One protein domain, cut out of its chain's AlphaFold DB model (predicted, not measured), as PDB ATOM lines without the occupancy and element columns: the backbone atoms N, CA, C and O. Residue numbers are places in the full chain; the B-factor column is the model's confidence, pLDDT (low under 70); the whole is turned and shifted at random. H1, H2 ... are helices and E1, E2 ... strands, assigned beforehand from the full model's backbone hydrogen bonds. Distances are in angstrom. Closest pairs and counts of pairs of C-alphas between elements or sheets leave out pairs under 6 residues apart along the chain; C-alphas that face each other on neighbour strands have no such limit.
ATOM      1  N   ALA A  36     113.476  99.641  89.070       94.81
ATOM      2  CA  ALA A  36     114.590  99.928  88.179       94.81
ATOM      3  C   ALA A  36     115.399 101.128  88.662       94.81
ATOM      4  O   ALA A  36     114.879 101.989  89.365       94.81
ATOM      5  N   TYR A  37     116.657 101.222  88.250       95.00
ATOM      6  CA  TYR A  37     117.510 102.375  88.535       95.00
ATOM      7  C   TYR A  37     118.271 102.832  87.295       95.00
ATOM      8  O   TYR A  37     118.539 102.034  86.393       95.00
ATOM      9  N   MET A  38     118.608 104.122  87.235       92.31
ATOM     10  CA  MET A  38     119.340 104.702  86.107       92.31
ATOM     11  C   MET A  38     120.803 104.951  86.463       92.31
ATOM     12  O   MET A  38     121.113 105.870  87.214       92.31
ATOM     13  N   ARG A  39     121.723 104.214  85.846       89.81
ATOM     14  CA  ARG A  39     123.173 104.397  86.007       89.81
ATOM     15  C   ARG A  39     123.783 104.782  84.666       89.81
ATOM     16  O   ARG A  39     123.539 104.116  83.667       89.81
ATOM     17  N   LYS A  40     124.565 105.868  84.635       86.12
ATOM     18  CA  LYS A  40     125.239 106.378  83.418       86.12
ATOM     19  C   LYS A  40     124.304 106.531  82.197       86.12
ATOM     20  O   LYS A  40     124.688 106.272  81.064       86.12
ATOM     21  N   GLY A  41     123.056 106.951  82.427       86.25
ATOM     22  CA  GLY A  41     122.059 107.154  81.366       86.25
ATOM     23  C   GLY A  41     121.387 105.877  80.843       86.25
ATOM     24  O   GLY A  41     120.563 105.960  79.930       86.25
ATOM     25  N   GLU A  42     121.686 104.713  81.422       87.81
ATOM     26  CA  GLU A  42     121.023 103.446  81.112       87.81
ATOM     27  C   GLU A  42     120.169 102.956  82.287       87.81
ATOM     28  O   GLU A  42     120.514 103.151  83.452       87.81
ATOM     29  N   TRP A  43     119.035 102.323  81.968       91.44
ATOM     30  CA  TRP A  43     118.116 101.749  82.951       91.44
ATOM     31  C   TRP A  43     118.418 100.273  83.191       91.44
ATOM     32  O   TRP A  43     118.526  99.489  82.247       91.44
ATOM     33  N   PHE A  44     118.472  99.895  84.464       91.88
ATOM     34  CA  PHE A  44     118.699  98.532  84.921       91.88
ATOM     35  C   PHE A  44     117.520  98.088  85.786       91.88
ATOM     36  O   PHE A  44     117.145  98.787  86.725       91.88
ATOM     37  N   ILE A  45     116.927  96.938  85.460       92.50
ATOM     38  CA  ILE A  45     115.852  96.329  86.256       92.50
ATOM     39  C   ILE A  45     116.490  95.468  87.346       92.50
ATOM     40  O   ILE A  45     117.338  94.622  87.029       92.50
ATOM     41  N   PHE A  46     116.078  95.666  88.599       92.38
ATOM     42  CA  PHE A  46     116.543  94.861  89.729       92.38
ATOM     43  C   PHE A  46     116.135  93.383  89.579       92.38
ATOM     44  O   PHE A  46     115.285  93.011  88.759       92.38
ATOM     45  N   SER A  47     116.772  92.506  90.357       89.38
ATOM     46  CA  SER A  47     116.382  91.095  90.393       89.38
ATOM     47  C   SER A  47     114.952  90.937  90.929       89.38
ATOM     48  O   SER A  47     114.423  91.836  91.585       89.38
ATOM     49  N   LYS A  48     114.314  89.793  90.649       88.44
ATOM     50  CA  LYS A  48     112.963  89.505  91.154       88.44
ATOM     51  C   LYS A  48     112.915  89.583  92.688       88.44
ATOM     52  O   LYS A  48     112.041  90.250  93.225       88.44
ATOM     53  N   GLU A  49     113.895  88.969  93.354       88.44
ATOM     54  CA  GLU A  49     114.044  88.967  94.818       88.44
ATOM     55  C   GLU A  49     114.228  90.391  95.368       88.44
ATOM     56  O   GLU A  49     113.551  90.791  96.311       88.44
ATOM     57  N   ASP A  50     115.093  91.198  94.744       91.12
ATOM     58  CA  ASP A  50     115.297  92.589  95.163       91.12
ATOM     59  C   ASP A  50     114.022  93.427  94.983       91.12
ATOM     60  O   ASP A  50     113.708  94.248  95.836       91.12
ATOM     61  N   CYS A  51     113.258  93.211  93.907       92.25
ATOM     62  CA  CYS A  51     111.983  93.901  93.692       92.25
ATOM     63  C   CYS A  51     110.936  93.526  94.751       92.25
ATOM     64  O   CYS A  51     110.218  94.400  95.228       92.25
ATOM     65  N   GLU A  52     110.858  92.250  95.142       89.69
ATOM     66  CA  GLU A  52     109.991  91.787  96.236       89.69
ATOM     67  C   GLU A  52     110.390  92.441  97.568       89.69
ATOM     68  O   GLU A  52     109.531  92.959  98.285       89.69
ATOM     69  N   ASN A  53     111.694  92.497  97.862       89.00
ATOM     70  CA  ASN A  53     112.224  93.155  99.059       89.00
ATOM     71  C   ASN A  53     111.918  94.661  99.069       89.00
ATOM     72  O   ASN A  53     111.476  95.198 100.084       89.00
ATOM     73  N   LEU A  54     112.107  95.340  97.935       91.00
ATOM     74  CA  LEU A  54     111.798  96.763  97.780       91.00
ATOM     75  C   LEU A  54     110.302  97.049  97.968       91.00
ATOM     76  O   LEU A  54     109.951  98.020  98.635       91.00
ATOM     77  N   GLU A  55     109.420  96.198  97.441       90.00
ATOM     78  CA  GLU A  55     107.970  96.363  97.593       90.00
ATOM     79  C   GLU A  55     107.494  96.082  99.033       90.00
ATOM     80  O   GLU A  55     106.562  96.730  99.526       90.00
ATOM     81  N   ALA A  56     108.141  95.141  99.730       86.69
ATOM     82  CA  ALA A  56     107.857  94.824 101.129       86.69
ATOM     83  C   ALA A  56     108.314  95.937 102.093       86.69
ATOM     84  O   ALA A  56     107.681  96.182 103.127       86.69
ATOM     85  N   CYS A  57     109.390  96.649 101.758       81.00
ATOM     86  CA  CYS A  57     109.971  97.704 102.580       81.00
ATOM     87  C   CYS A  57     109.329  99.074 102.307       81.00
ATOM     88  O   CYS A  57     109.817  99.876 101.517       81.00
ATOM     89  N   ARG A  58     108.239  99.389 103.019       63.53
ATOM     90  CA  ARG A  58     107.487 100.650 102.836       63.53
ATOM     91  C   ARG A  58     108.003 101.878 103.608       63.53
ATOM     92  O   ARG A  58     107.425 102.947 103.448       63.53
ATOM     93  N   ASN A  59     109.064 101.772 104.420       63.69
ATOM     94  CA  ASN A  59     109.476 102.835 105.356       63.69
ATOM     95  C   ASN A  59     110.998 103.087 105.388       63.69
ATOM     96  O   ASN A  59     111.748 102.121 105.361       63.69
ATOM     97  N   VAL A  60     111.372 104.377 105.537       62.03
ATOM     98  CA  VAL A  60     112.626 105.117 105.907       62.03
ATOM     99  C   VAL A  60     114.003 104.425 105.852       62.03
ATOM    100  O   VAL A  60     114.993 105.100 105.584       62.03
ATOM    101  N   MET A  61     114.108 103.128 106.115       77.94
ATOM    102  CA  MET A  61     115.379 102.411 106.105       77.94
ATOM    103  C   MET A  61     115.792 102.061 104.674       77.94
ATOM    104  O   MET A  61     114.968 101.549 103.910       77.94
ATOM    105  N   PRO A  62     117.061 102.293 104.309       86.69
ATOM    106  CA  PRO A  62     117.561 101.858 103.022       86.69
ATOM    107  C   PRO A  62     117.513 100.331 102.884       86.69
ATOM    108  O   PRO A  62     117.823  99.592 103.823       86.69
ATOM    109  N   VAL A  63     117.119  99.860 101.704       90.75
ATOM    110  CA  VAL A  63     117.033  98.438 101.366       90.75
ATOM    111  C   VAL A  63     118.304  98.038 100.642       90.75
ATOM    112  O   VAL A  63     118.671  98.629  99.627       90.75
ATOM    113  N   VAL A  64     118.984  97.024 101.161       90.94
ATOM    114  CA  VAL A  64     120.185  96.481 100.535       90.94
ATOM    115  C   VAL A  64     119.775  95.542  99.403       90.94
ATOM    116  O   VAL A  64     119.012  94.605  99.623       90.94
ATOM    117  N   VAL A  65     120.294  95.793  98.203       89.81
ATOM    118  CA  VAL A  65     119.978  95.047  96.976       89.81
ATOM    119  C   VAL A  65     121.260  94.644  96.250       89.81
ATOM    120  O   VAL A  65     122.367  95.013  96.659       89.81
ATOM    121  N   ASP A  66     121.131  93.861  95.176       87.75
ATOM    122  CA  ASP A  66     122.265  93.428  94.351       87.75
ATOM    123  C   ASP A  66     123.362  92.739  95.191       87.75
ATOM    124  O   ASP A  66     124.542  93.082  95.147       87.75
ATOM    125  N   GLN A  67     122.949  91.772  96.021       83.62
ATOM    126  CA  GLN A  67     123.830  90.997  96.912       83.62
ATOM    127  C   GLN A  67     124.683  91.850  97.869       83.62
ATOM    128  O   GLN A  67     125.825  91.501  98.157       83.62
ATOM    129  N   GLY A  68     124.166  92.978  98.355       87.44
ATOM    130  CA  GLY A  68     124.910  93.806  99.308       87.44
ATOM    131  C   GLY A  68     125.651  94.984  98.693       87.44
ATOM    132  O   GLY A  68     126.154  95.825  99.438       87.44
ATOM    133  N   ARG A  69     125.740  95.050  97.360       91.69
ATOM    134  CA  ARG A  69     126.539  96.059  96.652       91.69
ATOM    135  C   ARG A  69     125.871  97.419  96.586       91.69
ATOM    136  O   ARG A  69     126.572  98.430  96.561       91.69
ATOM    137  N   LEU A  70     124.544  97.436  96.533       94.25
ATOM    138  CA  LEU A  70     123.750  98.641  96.356       94.25
ATOM    139  C   LEU A  70     122.784  98.811  97.522       94.25
ATOM    140  O   LEU A  70     122.322  97.847  98.130       94.25
ATOM    141  N   GLU A  71     122.465 100.061  97.812       94.50
ATOM    142  CA  GLU A  71     121.544 100.440  98.868       94.50
ATOM    143  C   GLU A  71     120.532 101.442  98.308       94.50
ATOM    144  O   GLU A  71     120.908 102.472  97.745       94.50
ATOM    145  N   VAL A  72     119.247 101.099  98.404       94.69
ATOM    146  CA  VAL A  72     118.131 101.856  97.833       94.69
ATOM    147  C   VAL A  72     117.375 102.576  98.937       94.69
ATOM    148  O   VAL A  72     116.786 101.947  99.816       94.69
ATOM    149  N   SER A  73     117.315 103.901  98.853       93.31
ATOM    150  CA  SER A  73     116.386 104.705  99.640       93.31
ATOM    151  C   SER A  73     115.042 104.759  98.916       93.31
ATOM    152  O   SER A  73     114.845 105.527  97.972       93.31
ATOM    153  N   VAL A  74     114.096 103.923  99.355       90.88
ATOM    154  CA  VAL A  74     112.739 103.848  98.778       90.88
ATOM    155  C   VAL A  74     112.007 105.188  98.895       90.88
ATOM    156  O   VAL A  74     111.277 105.578  97.985       90.88
ATOM    157  N   HIS A  75     112.226 105.921  99.990       88.44
ATOM    158  CA  HIS A  75     111.612 107.230 100.203       88.44
ATOM    159  C   HIS A  75     112.195 108.302  99.274       88.44
ATOM    160  O   HIS A  75     111.442 109.040  98.643       88.44
ATOM    161  N   GLU A  76     113.524 108.367  99.162       91.06
ATOM    162  CA  GLU A  76     114.203 109.381  98.345       91.06
ATOM    163  C   GLU A  76     114.240 109.025  96.856       91.06
ATOM    164  O   GLU A  76     114.600 109.867  96.038       91.06
ATOM    165  N   ARG A  77     113.852 107.794  96.494       92.94
ATOM    166  CA  ARG A  77     113.928 107.265  95.125       92.94
ATOM    167  C   ARG A  77     115.349 107.319  94.576       92.94
ATOM    168  O   ARG A  77     115.574 107.678  93.420       92.94
ATOM    169  N   THR A  78     116.303 106.924  95.411       95.00
ATOM    170  CA  THR A  78     117.728 106.915  95.080       95.00
ATOM    171  C   THR A  78     118.373 105.565  95.372       95.00
ATOM    172  O   THR A  78     117.936 104.827  96.254       95.00
ATOM    173  N   VAL A  79     119.425 105.237  94.626       95.19
ATOM    174  CA  VAL A  79     120.318 104.106  94.895       95.19
ATOM    175  C   VAL A  79     121.762 104.578  94.911       95.19
ATOM    176  O   VAL A  79     122.174 105.354  94.045       95.19
ATOM    177  N   SER A  80     122.531 104.077  95.868       95.50
ATOM    178  CA  SER A  80     123.961 104.348  96.001       95.50
ATOM    179  C   SER A  80     124.734 103.047  96.161       95.50
ATOM    180  O   SER A  80     124.216 102.056  96.680       95.50
ATOM    181  N   ALA A  81     125.984 103.042  95.707       95.12
ATOM    182  CA  ALA A  81     126.884 101.930  95.962       95.12
ATOM    183  C   ALA A  81     127.361 101.924  97.420       95.12
ATOM    184  O   ALA A  81     127.538 102.966  98.047       95.12
ATOM    185  N   VAL A  82     127.575 100.723  97.950       94.75
ATOM    186  CA  VAL A  82     127.960 100.497  99.348       94.75
ATOM    187  C   VAL A  82     129.474 100.504  99.520       94.75
ATOM    188  O   VAL A  82     129.996 101.093 100.462       94.75
ATOM    189  N   PHE A  83     130.187  99.818  98.623       94.69
ATOM    190  CA  PHE A  83     131.625  99.564  98.756       94.69
ATOM    191  C   PHE A  83     132.499 100.524  97.939       94.69
ATOM    192  O   PHE A  83     133.720 100.470  98.039       94.69
ATOM    193  N   TRP A  84     131.897 101.391  97.126       93.31
ATOM    194  CA  TRP A  84     132.592 102.403  96.332       93.31
ATOM    195  C   TRP A  84     131.740 103.663  96.209       93.31
ATOM    196  O   TRP A  84     130.541 103.648  96.474       93.31
ATOM    197  N   LYS A  85     132.363 104.773  95.804       89.75
ATOM    198  CA  LYS A  85     131.673 106.053  95.634       89.75
ATOM    199  C   LYS A  85     130.959 106.088  94.287       89.75
ATOM    200  O   LYS A  85     131.577 106.355  93.259       89.75
ATOM    201  N   GLU A  86     129.661 105.821  94.290       89.06
ATOM    202  CA  GLU A  86     128.817 105.945  93.105       89.06
ATOM    203  C   GLU A  86     127.350 106.177  93.499       89.06
ATOM    204  O   GLU A  86     126.866 105.606  94.478       89.06
ATOM    205  N   GLY A  87     126.646 107.011  92.729       88.94
ATOM    206  CA  GLY A  87     125.311 107.505  93.064       88.94
ATOM    207  C   GLY A  87     125.342 108.830  93.850       88.94
ATOM    208  O   GLY A  87     126.402 109.451  93.969       88.94
ATOM    209  N   PRO A  88     124.188 109.300  94.355       94.62
ATOM    210  CA  PRO A  88     122.880 108.664  94.235       94.62
ATOM    211  C   PRO A  88     122.344 108.710  92.799       94.62
ATOM    212  O   PRO A  88     122.411 109.733  92.115       94.62
ATOM    213  N   TYR A  89     121.793 107.593  92.343       95.25
ATOM    214  CA  TYR A  89     121.112 107.460  91.058       95.25
ATOM    215  C   TYR A  89     119.607 107.320  91.245       95.25
ATOM    216  O   TYR A  89     119.194 106.723  92.237       95.25
ATOM    217  N   PRO A  90     118.773 107.815  90.317       95.94
ATOM    218  CA  PRO A  90     117.333 107.739  90.484       95.94
ATOM    219  C   PRO A  90     116.833 106.300  90.337       95.94
ATOM    220  O   PRO A  90     117.289 105.543  89.474       95.94
ATOM    221  N   VAL A  91     115.869 105.962  91.186       95.38
ATOM    222  CA  VAL A  91     115.172 104.678  91.259       95.38
ATOM    223  C   VAL A  91     113.703 104.899  90.945       95.38
ATOM    224  O   VAL A  91     113.108 105.883  91.376       95.38
ATOM    225  N   ILE A  92     113.105 103.966  90.217       94.88
ATOM    226  CA  ILE A  92     111.706 104.018  89.824       94.88
ATOM    227  C   ILE A  92     111.023 102.676  90.073       94.88
ATOM    228  O   ILE A  92     111.566 101.616  89.759       94.88
ATOM    229  N   ARG A  93     109.819 102.732  90.632       93.81
ATOM    230  CA  ARG A  93     108.867 101.625  90.708       93.81
ATOM    231  C   ARG A  93     107.937 101.742  89.514       93.81
ATOM    232  O   ARG A  93     107.270 102.761  89.360       93.81
ATOM    233  N   THR A  94     107.837 100.711  88.688       92.38
ATOM    234  CA  THR A  94     106.933 100.766  87.538       92.38
ATOM    235  C   THR A  94     106.301  99.420  87.249       92.38
ATOM    236  O   THR A  94     106.945  98.379  87.315       92.38
ATOM    237  N   GLU A  95     105.024  99.446  86.893       92.44
ATOM    238  CA  GLU A  95     104.295  98.260  86.443       92.44
ATOM    239  C   GLU A  95     104.333  98.132  84.916       92.44
ATOM    240  O   GLU A  95     104.062  97.059  84.385       92.44
ATOM    241  N   TRP A  96     104.740  99.195  84.211       93.75
ATOM    242  CA  TRP A  96     104.748  99.260  82.753       93.75
ATOM    243  C   TRP A  96     106.146  99.512  82.204       93.75
ATOM    244  O   TRP A  96     106.864 100.427  82.612       93.75
ATOM    245  N   LEU A  97     106.530  98.689  81.236       94.25
ATOM    246  CA  LEU A  97     107.857  98.676  80.643       94.25
ATOM    247  C   LEU A  97     107.745  98.734  79.124       94.25
ATOM    248  O   LEU A  97     107.005  97.972  78.509       94.25
ATOM    249  N   PHE A  98     108.531  99.598  78.499       93.38
ATOM    250  CA  PHE A  98     108.612  99.716  77.051       93.38
ATOM    251  C   PHE A  98     109.833  98.992  76.508       93.38
ATOM    252  O   PHE A  98     110.967  99.330  76.845       93.38
ATOM    253  N   GLU A  99     109.616  98.036  75.612       92.50
ATOM    254  CA  GLU A  99     110.676  97.402  74.844       92.50
ATOM    255  C   GLU A  99     110.816  98.079  73.479       92.50
ATOM    256  O   GLU A  99     109.901  98.122  72.653       92.50
ATOM    257  N   SER A 100     112.011  98.602  73.223       91.00
ATOM    258  CA  SER A 100     112.381  99.142  71.917       91.00
ATOM    259  C   SER A 100     112.605  98.033  70.884       91.00
ATOM    260  O   SER A 100     112.946  96.904  71.231       91.00
ATOM    261  N   SER A 101     112.542  98.360  69.589       87.88
ATOM    262  CA  SER A 101     112.897  97.412  68.511       87.88
ATOM    263  C   SER A 101     114.306  96.813  68.629       87.88
ATOM    264  O   SER A 101     114.551  95.748  68.075       87.88
ATOM    265  N   GLY A 102     115.222  97.468  69.352       86.31
ATOM    266  CA  GLY A 102     116.564  96.953  69.644       86.31
ATOM    267  C   GLY A 102     116.646  96.031  70.866       86.31
ATOM    268  O   GLY A 102     117.746  95.680  71.274       86.31
ATOM    269  N   GLY A 103     115.520  95.689  71.502       86.75
ATOM    270  CA  GLY A 103     115.479  94.814  72.677       86.75
ATOM    271  C   GLY A 103     115.903  95.480  73.992       86.75
ATOM    272  O   GLY A 103     115.975  94.807  75.017       86.75
ATOM    273  N   LYS A 104     116.174  96.790  74.018       88.50
ATOM    274  CA  LYS A 104     116.344  97.526  75.284       88.50
ATOM    275  C   LYS A 104     114.979  97.808  75.909       88.50
ATOM    276  O   LYS A 104     114.067  98.217  75.183       88.50
ATOM    277  N   VAL A 105     114.877  97.613  77.223       90.94
ATOM    278  CA  VAL A 105     113.665  97.825  78.026       90.94
ATOM    279  C   VAL A 105     113.813  99.111  78.839       90.94
ATOM    280  O   VAL A 105     114.884  99.372  79.381       90.94
ATOM    281  N   TYR A 106     112.747  99.902  78.914       92.44
ATOM    282  CA  TYR A 106     112.709 101.196  79.587       92.44
ATOM    283  C   TYR A 106     111.504 101.263  80.534       92.44
ATOM    284  O   TYR A 106     110.394 100.959  80.092       92.44
ATOM    285  N   PRO A 107     111.686 101.652  81.804       94.12
ATOM    286  CA  PRO A 107     110.577 101.837  82.730       94.12
ATOM    287  C   PRO A 107     109.761 103.075  82.362       94.12
ATOM    288  O   PRO A 107     110.326 104.121  82.047       94.12
ATOM    289  N   PHE A 108     108.434 102.975  82.413       93.56
ATOM    290  CA  PHE A 108     107.595 104.168  82.328       93.56
ATOM    291  C   PHE A 108     107.687 104.997  83.613       93.56
ATOM    292  O   PHE A 108     107.764 104.398  84.692       93.56
ATOM    293  N   PRO A 109     107.646 106.345  83.507       91.88
ATOM    294  CA  PRO A 109     107.444 107.243  84.644       91.88
ATOM    295  C   PRO A 109     106.285 106.784  85.538       91.88
ATOM    296  O   PRO A 109     105.285 106.267  85.037       91.88
ATOM    297  N   GLU A 110     106.409 106.941  86.858       92.00
ATOM    298  CA  GLU A 110     105.440 106.354  87.801       92.00
ATOM    299  C   GLU A 110     104.046 106.958  87.674       92.00
ATOM    300  O   GLU A 110     103.049 106.258  87.838       92.00
ATOM    301  N   ASP A 111     103.966 108.250  87.380       91.88
ATOM    302  CA  ASP A 111     102.725 108.977  87.150       91.88
ATOM    303  C   ASP A 111     102.024 108.494  85.873       91.88
ATOM    304  O   ASP A 111     100.834 108.169  85.917       91.88
ATOM    305  N   GLU A 112     102.772 108.346  84.772       92.38
ATOM    306  CA  GLU A 112     102.277 107.766  83.517       92.38
ATOM    307  C   GLU A 112     101.807 106.314  83.731       92.38
ATOM    308  O   GLU A 112     100.689 105.950  83.353       92.38
ATOM    309  N   ALA A 113     102.619 105.489  84.401       92.75
ATOM    310  CA  ALA A 113     102.296 104.098  84.715       92.75
ATOM    311  C   ALA A 113     101.058 103.980  85.622       92.75
ATOM    312  O   ALA A 113     100.208 103.117  85.399       92.75
ATOM    313  N   THR A 114     100.910 104.875  86.603       92.56
ATOM    314  CA  THR A 114      99.737 104.937  87.489       92.56
ATOM    315  C   THR A 114      98.471 105.293  86.714       92.56
ATOM    316  O   THR A 114      97.407 104.720  86.966       92.56
ATOM    317  N   GLU A 115      98.551 106.226  85.760       92.62
ATOM    318  CA  GLU A 115      97.408 106.561  84.911       92.62
ATOM    319  C   GLU A 115      96.998 105.380  84.030       92.62
ATOM    320  O   GLU A 115      95.813 105.037  84.001       92.62
ATOM    321  N   ILE A 116      97.960 104.723  83.378       93.31
ATOM    322  CA  ILE A 116      97.710 103.527  82.564       93.31
ATOM    323  C   ILE A 116      97.047 102.440  83.414       93.31
ATOM    324  O   ILE A 116      96.003 101.918  83.024       93.31
ATOM    325  N   ASN A 117      97.583 102.158  84.604       92.12
ATOM    326  CA  ASN A 117      97.054 101.142  85.516       92.12
ATOM    327  C   ASN A 117      95.608 101.372  85.935       92.12
ATOM    328  O   ASN A 117      94.840 100.414  86.064       92.12
ATOM    329  N   ARG A 118      95.216 102.633  86.130       92.38
ATOM    330  CA  ARG A 118      93.838 102.990  86.474       92.38
ATOM    331  C   ARG A 118      92.860 102.529  85.396       92.38
ATOM    332  O   ARG A 118      91.823 101.960  85.719       92.38
ATOM    333  N   TYR A 119      93.192 102.767  84.126       92.94
ATOM    334  CA  TYR A 119      92.355 102.329  83.011       92.94
ATOM    335  C   TYR A 119      92.487 100.827  82.762       92.94
ATOM    336  O   TYR A 119      91.474 100.158  82.567       92.94
ATOM    337  N   TRP A 120      93.700 100.281  82.838       91.75
ATOM    338  CA  TRP A 120      93.966  98.854  82.665       91.75
ATOM    339  C   TRP A 120      93.163  97.981  83.635       91.75
ATOM    340  O   TRP A 120      92.539  96.999  83.239       91.75
ATOM    341  N   SER A 121      93.096  98.392  84.903       89.88
ATOM    342  CA  SER A 121      92.335  97.694  85.947       89.88
ATOM    343  C   SER A 121      90.817  97.771  85.750       89.88
ATOM    344  O   SER A 121      90.087  97.000  86.365       89.88
ATOM    345  N   SER A 122      90.331  98.701  84.919       90.56
ATOM    346  CA  SER A 122      88.900  98.842  84.617       90.56
ATOM    347  C   SER A 122      88.417  97.926  83.484       90.56
ATOM    348  O   SER A 122      87.212  97.841  83.247       90.56
ATOM    349  N   LEU A 123      89.331  97.250  82.780       90.44
ATOM    350  CA  LEU A 123      88.999  96.350  81.677       90.44
ATOM    351  C   LEU A 123      88.471  94.975  82.163       90.44
ATOM    352  O   LEU A 123      89.028  94.408  83.110       90.44
ATOM    353  N   PRO A 124      87.409  94.418  81.536       88.62
ATOM    354  CA  PRO A 124      86.893  93.079  81.846       88.62
ATOM    355  C   PRO A 124      87.871  91.951  81.484       88.62
ATOM    356  O   PRO A 124      88.275  91.800  80.337       88.62
ATOM    357  N   ARG A 125      88.203  91.090  82.451       86.00
ATOM    358  CA  ARG A 125      89.221  90.030  82.276       86.00
ATOM    359  C   ARG A 125      88.790  88.872  81.370       86.00
ATOM    360  O   ARG A 125      89.633  88.102  80.926       86.00
ATOM    361  N   ASP A 126      87.495  88.726  81.139       87.00
ATOM    362  CA  ASP A 126      86.853  87.653  80.379       87.00
ATOM    363  C   ASP A 126      86.684  87.985  78.889       87.00
ATOM    364  O   ASP A 126      86.157  87.179  78.120       87.00
ATOM    365  N   THR A 127      87.140  89.165  78.465       87.56
ATOM    366  CA  THR A 127      86.998  89.639  77.089       87.56
ATOM    367  C   THR A 127      88.347  89.952  76.466       87.56
ATOM    368  O   THR A 127      89.236  90.495  77.110       87.56
ATOM    369  N   ALA A 128      88.495  89.623  75.183       90.12
ATOM    370  CA  ALA A 128      89.715  89.927  74.452       90.12
ATOM    371  C   ALA A 128      89.752  91.402  74.032       90.12
ATOM    372  O   ALA A 128      88.881  91.860  73.283       90.12
ATOM    373  N   HIS A 129      90.798  92.114  74.442       92.12
ATOM    374  CA  HIS A 129      90.983  93.537  74.159       92.12
ATOM    375  C   HIS A 129      91.841  93.763  72.917       92.12
ATOM    376  O   HIS A 129      92.794  93.029  72.665       92.12
ATOM    377  N   SER A 130      91.501  94.776  72.114       92.12
ATOM    378  CA  SER A 130      92.277  95.148  70.921       92.12
ATOM    379  C   SER A 130      93.079  96.423  71.177       92.12
ATOM    380  O   SER A 130      92.507  97.456  71.526       92.12
ATOM    381  N   PHE A 131      94.396  96.377  70.976       91.50
ATOM    382  CA  PHE A 131      95.277  97.540  71.141       91.50
ATOM    383  C   PHE A 131      96.059  97.845  69.870       91.50
ATOM    384  O   PHE A 131      96.442  96.942  69.119       91.50
ATOM    385  N   SER A 132      96.312  99.136  69.643       89.00
ATOM    386  CA  SER A 132      97.061  99.612  68.474       89.00
ATOM    387  C   SER A 132      98.561  99.312  68.556       89.00
ATOM    388  O   SER A 132      99.242  99.294  67.530       89.00
ATOM    389  N   LEU A 133      99.072  99.061  69.763       87.38
ATOM    390  CA  LEU A 133     100.450  98.667  70.027       87.38
ATOM    391  C   LEU A 133     100.504  97.211  70.508       87.38
ATOM    392  O   LEU A 133      99.535  96.733  71.099       87.38
ATOM    393  N   PRO A 134     101.626  96.499  70.298       89.50
ATOM    394  CA  PRO A 134     101.827  95.188  70.900       89.50
ATOM    395  C   PRO A 134     101.931  95.342  72.421       89.50
ATOM    396  O   PRO A 134     102.843  96.007  72.915       89.50
ATOM    397  N   VAL A 135     100.985  94.751  73.149       89.94
ATOM    398  CA  VAL A 135     100.945  94.767  74.615       89.94
ATOM    399  C   VAL A 135     101.056  93.334  75.117       89.94
ATOM    400  O   VAL A 135     100.374  92.442  74.618       89.94
ATOM    401  N   GLU A 136     101.910  93.122  76.109       88.94
ATOM    402  CA  GLU A 136     102.078  91.852  76.797       88.94
ATOM    403  C   GLU A 136     101.746  92.029  78.275       88.94
ATOM    404  O   GLU A 136     102.440  92.745  78.999       88.94
ATOM    405  N   ASP A 137     100.691  91.363  78.732       86.81
ATOM    406  CA  ASP A 137     100.273  91.427  80.123       86.81
ATOM    407  C   ASP A 137     100.719  90.204  80.919       86.81
ATOM    408  O   ASP A 137     100.094  89.143  80.882       86.81
ATOM    409  N   HIS A 138     101.790  90.381  81.692       83.06
ATOM    410  CA  HIS A 138     102.332  89.332  82.552       83.06
ATOM    411  C   HIS A 138     101.672  89.344  83.939       83.06
ATOM    412  O   HIS A 138     101.692  88.331  84.645       83.06
ATOM    413  N   LEU A 139     101.023  90.453  84.331       80.88
ATOM    414  CA  LEU A 139     100.459  90.637  85.672       80.88
ATOM    415  C   LEU A 139      98.961  90.311  85.797       80.88
ATOM    416  O   LEU A 139      98.525  89.822  86.833       80.88
ATOM    417  N   THR A 140      98.135  90.464  84.771       81.31
ATOM    418  CA  THR A 140      96.691  90.170  84.892       81.31
ATOM    419  C   THR A 140      96.192  89.065  83.975       81.31
ATOM    420  O   THR A 140      95.069  88.604  84.176       81.31
ATOM    421  N   SER A 141      97.044  88.565  83.074       78.44
ATOM    422  CA  SER A 141      96.715  87.512  82.106       78.44
ATOM    423  C   SER A 141      95.489  87.852  81.243       78.44
ATOM    424  O   SER A 141      94.788  86.949  80.793       78.44
ATOM    425  N   GLN A 142      95.218  89.146  81.020       85.31
ATOM    426  CA  GLN A 142      94.154  89.594  80.121       85.31
ATOM    427  C   GLN A 142      94.485  89.177  78.681       85.31
ATOM    428  O   GLN A 142      95.636  89.276  78.248       85.31
ATOM    429  N   GLU A 143      93.488  88.711  77.923       86.75
ATOM    430  CA  GLU A 143      93.694  88.338  76.519       86.75
ATOM    431  C   GLU A 143      93.838  89.602  75.657       86.75
ATOM    432  O   GLU A 143      92.921  90.421  75.559       86.75
ATOM    433  N   ILE A 144      94.990  89.748  74.997       89.00
ATOM    434  CA  ILE A 144      95.323  90.925  74.187       89.00
ATOM    435  C   ILE A 144      95.485  90.517  72.727       89.00
ATOM    436  O   ILE A 144      96.257  89.622  72.383       89.00
ATOM    437  N   LYS A 145      94.774  91.221  71.848       90.81
ATOM    438  CA  LYS A 145      94.885  91.117  70.394       90.81
ATOM    439  C   LYS A 145      95.442  92.410  69.817       90.81
ATOM    440  O   LYS A 145      95.134  93.509  70.278       90.81
ATOM    441  N   LEU A 146      96.232  92.274  68.758       90.81
ATOM    442  CA  LEU A 146      96.695  93.420  67.987       90.81
ATOM    443  C   LEU A 146      95.602  93.843  67.001       90.81
ATOM    444  O   LEU A 146      95.124  93.030  66.208       90.81
ATOM    445  N   GLY A 147      95.211  95.112  67.041       88.94
ATOM    446  CA  GLY A 147      94.189  95.643  66.147       88.94
ATOM    447  C   GLY A 147      93.671  97.012  66.577       88.94
ATOM    448  O   GLY A 147      94.077  97.541  67.608       88.94
ATOM    449  N   PRO A 148      92.761  97.618  65.801       86.44
ATOM    450  CA  PRO A 148      92.153  98.880  66.197       86.44
ATOM    451  C   PRO A 148      91.358  98.698  67.495       86.44
ATOM    452  O   PRO A 148      90.520  97.798  67.596       86.44
ATOM    453  N   SER A 149      91.616  99.564  68.474       89.38
ATOM    454  CA  SER A 149      90.892  99.580  69.744       89.38
ATOM    455  C   SER A 149      89.413  99.878  69.544       89.38
ATOM    456  O   SER A 149      89.043 100.833  68.852       89.38
ATOM    457  N   LYS A 150      88.565  99.047  70.151       86.38
ATOM    458  CA  LYS A 150      87.117  99.039  69.909       86.38
ATOM    459  C   LYS A 150      86.358  99.812  70.974       86.38
ATOM    460  O   LYS A 150      85.328 100.404  70.661       86.38
ATOM    461  N   SER A 151      86.851  99.815  72.212       90.81
ATOM    462  CA  SER A 151      86.236 100.566  73.308       90.81
ATOM    463  C   SER A 151      86.926 101.918  73.546       90.81
ATOM    464  O   SER A 151      88.128 102.049  73.296       90.81
ATOM    465  N   PRO A 152      86.211 102.928  74.081       91.75
ATOM    466  CA  PRO A 152      86.825 104.195  74.479       91.75
ATOM    467  C   PRO A 152      87.965 104.024  75.494       91.75
ATOM    468  O   PRO A 152      88.954 104.750  75.435       91.75
ATOM    469  N   THR A 153      87.861 103.046  76.402       92.12
ATOM    470  CA  THR A 153      88.911 102.735  77.387       92.12
ATOM    471  C   THR A 153      90.160 102.166  76.716       92.12
ATOM    472  O   THR A 153      91.262 102.631  76.993       92.12
ATOM    473  N   GLU A 154      90.008 101.216  75.786       92.38
ATOM    474  CA  GLU A 154      91.126 100.663  75.002       92.38
ATOM    475  C   GLU A 154      91.816 101.745  74.157       92.38
ATOM    476  O   GLU A 154      93.047 101.790  74.075       92.38
ATOM    477  N   GLN A 155      91.031 102.649  73.557       92.94
ATOM    478  CA  GLN A 155      91.544 103.793  72.799       92.94
ATOM    479  C   GLN A 155      92.318 104.750  73.704       92.94
ATOM    480  O   GLN A 155      93.437 105.135  73.379       92.94
ATOM    481  N   LYS A 156      91.773 105.073  74.883       94.44
ATOM    482  CA  LYS A 156      92.439 105.934  75.866       94.44
ATOM    483  C   LYS A 156      93.761 105.333  76.349       94.44
ATOM    484  O   LYS A 156      94.741 106.065  76.442       94.44
ATOM    485  N   ILE A 157      93.813 104.030  76.628       93.31
ATOM    486  CA  ILE A 157      95.055 103.333  77.002       93.31
ATOM    487  C   ILE A 157      96.069 103.389  75.852       93.31
ATOM    488  O   ILE A 157      97.223 103.753  76.070       93.31
ATOM    489  N   SER A 158      95.631 103.110  74.621       92.12
ATOM    490  CA  SER A 158      96.478 103.217  73.427       92.12
ATOM    491  C   SER A 158      97.052 104.628  73.249       92.12
ATOM    492  O   SER A 158      98.239 104.787  72.970       92.12
ATOM    493  N   ASP A 159      96.242 105.662  73.471       92.19
ATOM    494  CA  ASP A 159      96.682 107.056  73.421       92.19
ATOM    495  C   ASP A 159      97.699 107.387  74.516       92.19
ATOM    496  O   ASP A 159      98.632 108.154  74.270       92.19
ATOM    497  N   LEU A 160      97.523 106.847  75.727       92.94
ATOM    498  CA  LEU A 160      98.483 107.018  76.820       92.94
ATOM    499  C   LEU A 160      99.820 106.382  76.455       92.94
ATOM    500  O   LEU A 160     100.843 107.061  76.498       92.94
ATOM    501  N   PHE A 161      99.798 105.139  75.970       92.00
ATOM    502  CA  PHE A 161     100.997 104.469  75.486       92.00
ATOM    503  C   PHE A 161     101.722 105.268  74.399       92.00
ATOM    504  O   PHE A 161     102.944 105.358  74.433       92.00
ATOM    505  N   LEU A 162     101.010 105.897  73.463       88.75
ATOM    506  CA  LEU A 162     101.611 106.728  72.408       88.75
ATOM    507  C   LEU A 162     102.173 108.070  72.907       88.75
ATOM    508  O   LEU A 162     103.018 108.671  72.239       88.75
ATOM    509  N   LYS A 163     101.698 108.566  74.053       88.25
ATOM    510  CA  LYS A 163     102.146 109.836  74.642       88.25
ATOM    511  C   LYS A 163     103.366 109.677  75.540       88.25
ATOM    512  O   LYS A 163     104.111 110.650  75.672       88.25
ATOM    513  N   CYS A 164     103.579 108.486  76.102       84.06
ATOM    514  CA  CYS A 164     104.720 108.186  76.959       84.06
ATOM    515  C   CYS A 164     106.054 108.574  76.306       84.06
ATOM    516  O   CYS A 164     106.297 108.366  75.114       84.06
ATOM    517  N   SER A 165     106.970 109.120  77.103       78.12
ATOM    518  CA  SER A 165     108.223 109.703  76.592       78.12
ATOM    519  C   SER A 165     109.061 108.729  75.740       78.12
ATOM    520  O   SER A 165     109.674 109.112  74.734       78.12
ATOM    521  N   HIS A 166     109.059 107.442  76.095       80.00
ATOM    522  CA  HIS A 166     109.815 106.411  75.382       80.00
ATOM    523  C   HIS A 166     109.220 106.032  74.020       80.00
ATOM    524  O   HIS A 166     109.974 105.736  73.094       80.00
ATOM    525  N   THR A 167     107.897 106.096  73.860       76.25
ATOM    526  CA  THR A 167     107.222 105.726  72.607       76.25
ATOM    527  C   THR A 167     107.297 106.835  71.561       76.25
ATOM    528  O   THR A 167     107.331 106.557  70.365       76.25
ATOM    529  N   ARG A 168     107.434 108.094  71.994       76.88
ATOM    530  CA  ARG A 168     107.629 109.253  71.103       76.88
ATOM    531  C   ARG A 168     109.007 109.300  70.448       76.88
ATOM    532  O   ARG A 168     109.159 109.873  69.374       76.88
ATOM    533  N   THR A 169     110.019 108.751  71.114       76.25
ATOM    534  CA  THR A 169     111.430 108.882  70.709       76.25
ATOM    535  C   THR A 169     111.988 107.626  70.046       76.25
ATOM    536  O   THR A 169     113.051 107.679  69.427       76.25
ATOM    537  N   ARG A 170     111.311 106.478  70.179       83.50
ATOM    538  CA  ARG A 170     111.827 105.165  69.769       83.50
ATOM    539  C   ARG A 170     110.723 104.324  69.142       83.50
ATOM    540  O   ARG A 170     109.566 104.404  69.536       83.50
ATOM    541  N   ARG A 171     111.093 103.444  68.207       85.81
ATOM    542  CA  ARG A 171     110.152 102.442  67.689       85.81
ATOM    543  C   ARG A 171     109.828 101.406  68.767       85.81
ATOM    544  O   ARG A 171     110.736 100.778  69.317       85.81
ATOM    545  N   CYS A 172     108.533 101.253  69.035       87.44
ATOM    546  CA  CYS A 172     107.980 100.281  69.971       87.44
ATOM    547  C   CYS A 172     108.060  98.868  69.392       87.44
ATOM    548  O   CYS A 172     107.622  98.645  68.264       87.44
ATOM    549  N   LYS A 173     108.600  97.921  70.164       90.12
ATOM    550  CA  LYS A 173     108.467  96.484  69.898       90.12
ATOM    551  C   LYS A 173     107.294  95.907  70.675       90.12
ATOM    552  O   LYS A 173     106.434  95.285  70.068       90.12
ATOM    553  N   ALA A 174     107.261  96.149  71.982       91.19
ATOM    554  CA  ALA A 174     106.199  95.707  72.872       91.19
ATOM    555  C   ALA A 174     106.131  96.603  74.114       91.19
ATOM    556  O   ALA A 174     107.119  97.238  74.496       91.19
ATOM    557  N   ILE A 175     104.960  96.648  74.735       92.88
ATOM    558  CA  ILE A 175     104.743  97.232  76.056       92.88
ATOM    559  C   ILE A 175     104.392  96.092  76.999       92.88
ATOM    560  O   ILE A 175     103.442  95.358  76.749       92.88
ATOM    561  N   HIS A 176     105.152  95.941  78.074       92.38
ATOM    562  CA  HIS A 176     104.976  94.869  79.039       92.38
ATOM    563  C   HIS A 176     104.347  95.416  80.320       92.38
ATOM    564  O   HIS A 176     104.827  96.409  80.869       92.38
ATOM    565  N   HIS A 177     103.309  94.746  80.808       92.25
ATOM    566  CA  HIS A 177     102.798  94.904  82.164       92.25
ATOM    567  C   HIS A 177     103.521  93.882  83.050       92.25
ATOM    568  O   HIS A 177     103.259  92.681  82.952       92.25
ATOM    569  N   GLY A 178     104.492  94.336  83.845       90.31
ATOM    570  CA  GLY A 178     105.475  93.497  84.543       90.31
ATOM    571  C   GLY A 178     106.724  93.167  83.709       90.31
ATOM    572  O   GLY A 178     106.840  93.544  82.541       90.31
TER     573      GLY A 178
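Overview. This is residues 36 to 178 of the 410 residues of the protein "DDHD domain-containing protein" of Aphanomyces astaci (UniProt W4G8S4). You are looking at two lobes set end to end: a six-stranded sheet curled like part of a barrel, with H1 beside its E3 edge, and a four-stranded sheet grazed by H2, H3 and H4, with the small pair E9 and E11 at the far end. The tight link from E6 to E7 joins the lobes, and H2 and H3 run side by side. The printed part has 143 residues, in the order E1 E2 H1 E3 E4 E5 E6 E7 E8 H2 E9 E10 E11 H3 H4 E12, class mixed. The first sheet runs E2 E1 E6 E5 E4 E3, antiparallel; the second runs E8 E7 E12 E10, mixed; E9 and E11 are parallel. It is compact, with a radius of gyration of the C-alphas of 16.6 A, and spans 52 by 29 by 21 A.

Arrangement. Begin at E1, residues 36 to 39, a hairpin with E2, residues 42 to 45; N 37 and O 44, 2.9 A apart, are within hydrogen-bond range. E3, residues 63 to 65, E4, 70 to 73, E5, 78 to 81, and E6, 89 to 93, form a meander, each strand the antiparallel neighbour of the one before; look at N 63 and O 72, 2.8 A, N 71 and O 80, 2.9 A, and N 79 and O 89, 2.8 A. E6 is staggered, pairing with E5 over 89 to 90 and with E1 over 91 to 92, where N 36 and O 92 are 2.8 A apart. H1, residues 48 to 56, is on this strongly twisted sheet, its height over the sheet 7.6 A; its closest C-alphas to E3 are Asp 50 and Val 65, 5.6 A. E7, residues 96 to 100, forms a hairpin with E8, residues 105 to 107; N 98 and O 106 are 2.8 A apart. The closest C-alphas of E2 and E8 are Trp 43 and Tyr 106, 6.4 A. E12, residues 172 to 177, is antiparallel to E7, N 97 and O 176 at 2.9 A, and parallel to E10, residues 135 to 137, N 136 and O 175 at 2.8 A. E9, residues 129 to 131, and E11, 144 to 146, have N 145 and O 129 at 2.8 A. H2, residues 110 to 120, and H3, 152 to 163, touch at a shallow tilt of 21 degrees, opposite ways, closest at the C-alphas of Ile 116 and Ile 157, 6.2 A. H4, residues 165 to 169, is close to but not clearly touching H3, the closest C-alphas being Leu 162 and Arg 168, 6.7 A. Each O i to N i+4 pair is within hydrogen-bond range in H1, H2 and H3; H4 has 0 of 1, and 0 of 2 O i to N i+3.

Along the chain. Find C-alpha 36 at (114.590, 99.928, 88.179), where E1 begins. H3 runs 16.3 A from C-alpha 152 at (86.825, 104.195, 74.479); H2 is 14.6 A long and H1 12.4 A. E12 is 14.3 A long and ends at C-alpha 177, (102.798, 94.904, 82.164).

Size, cuts and confidence. The C-alphas farthest apart are Phe 83 and Lys 150, 53.0 A. The printed part has no cut and no long link. Mean pLDDT of the printed part is 89.4; look for values under 70 at residues 58 to 60.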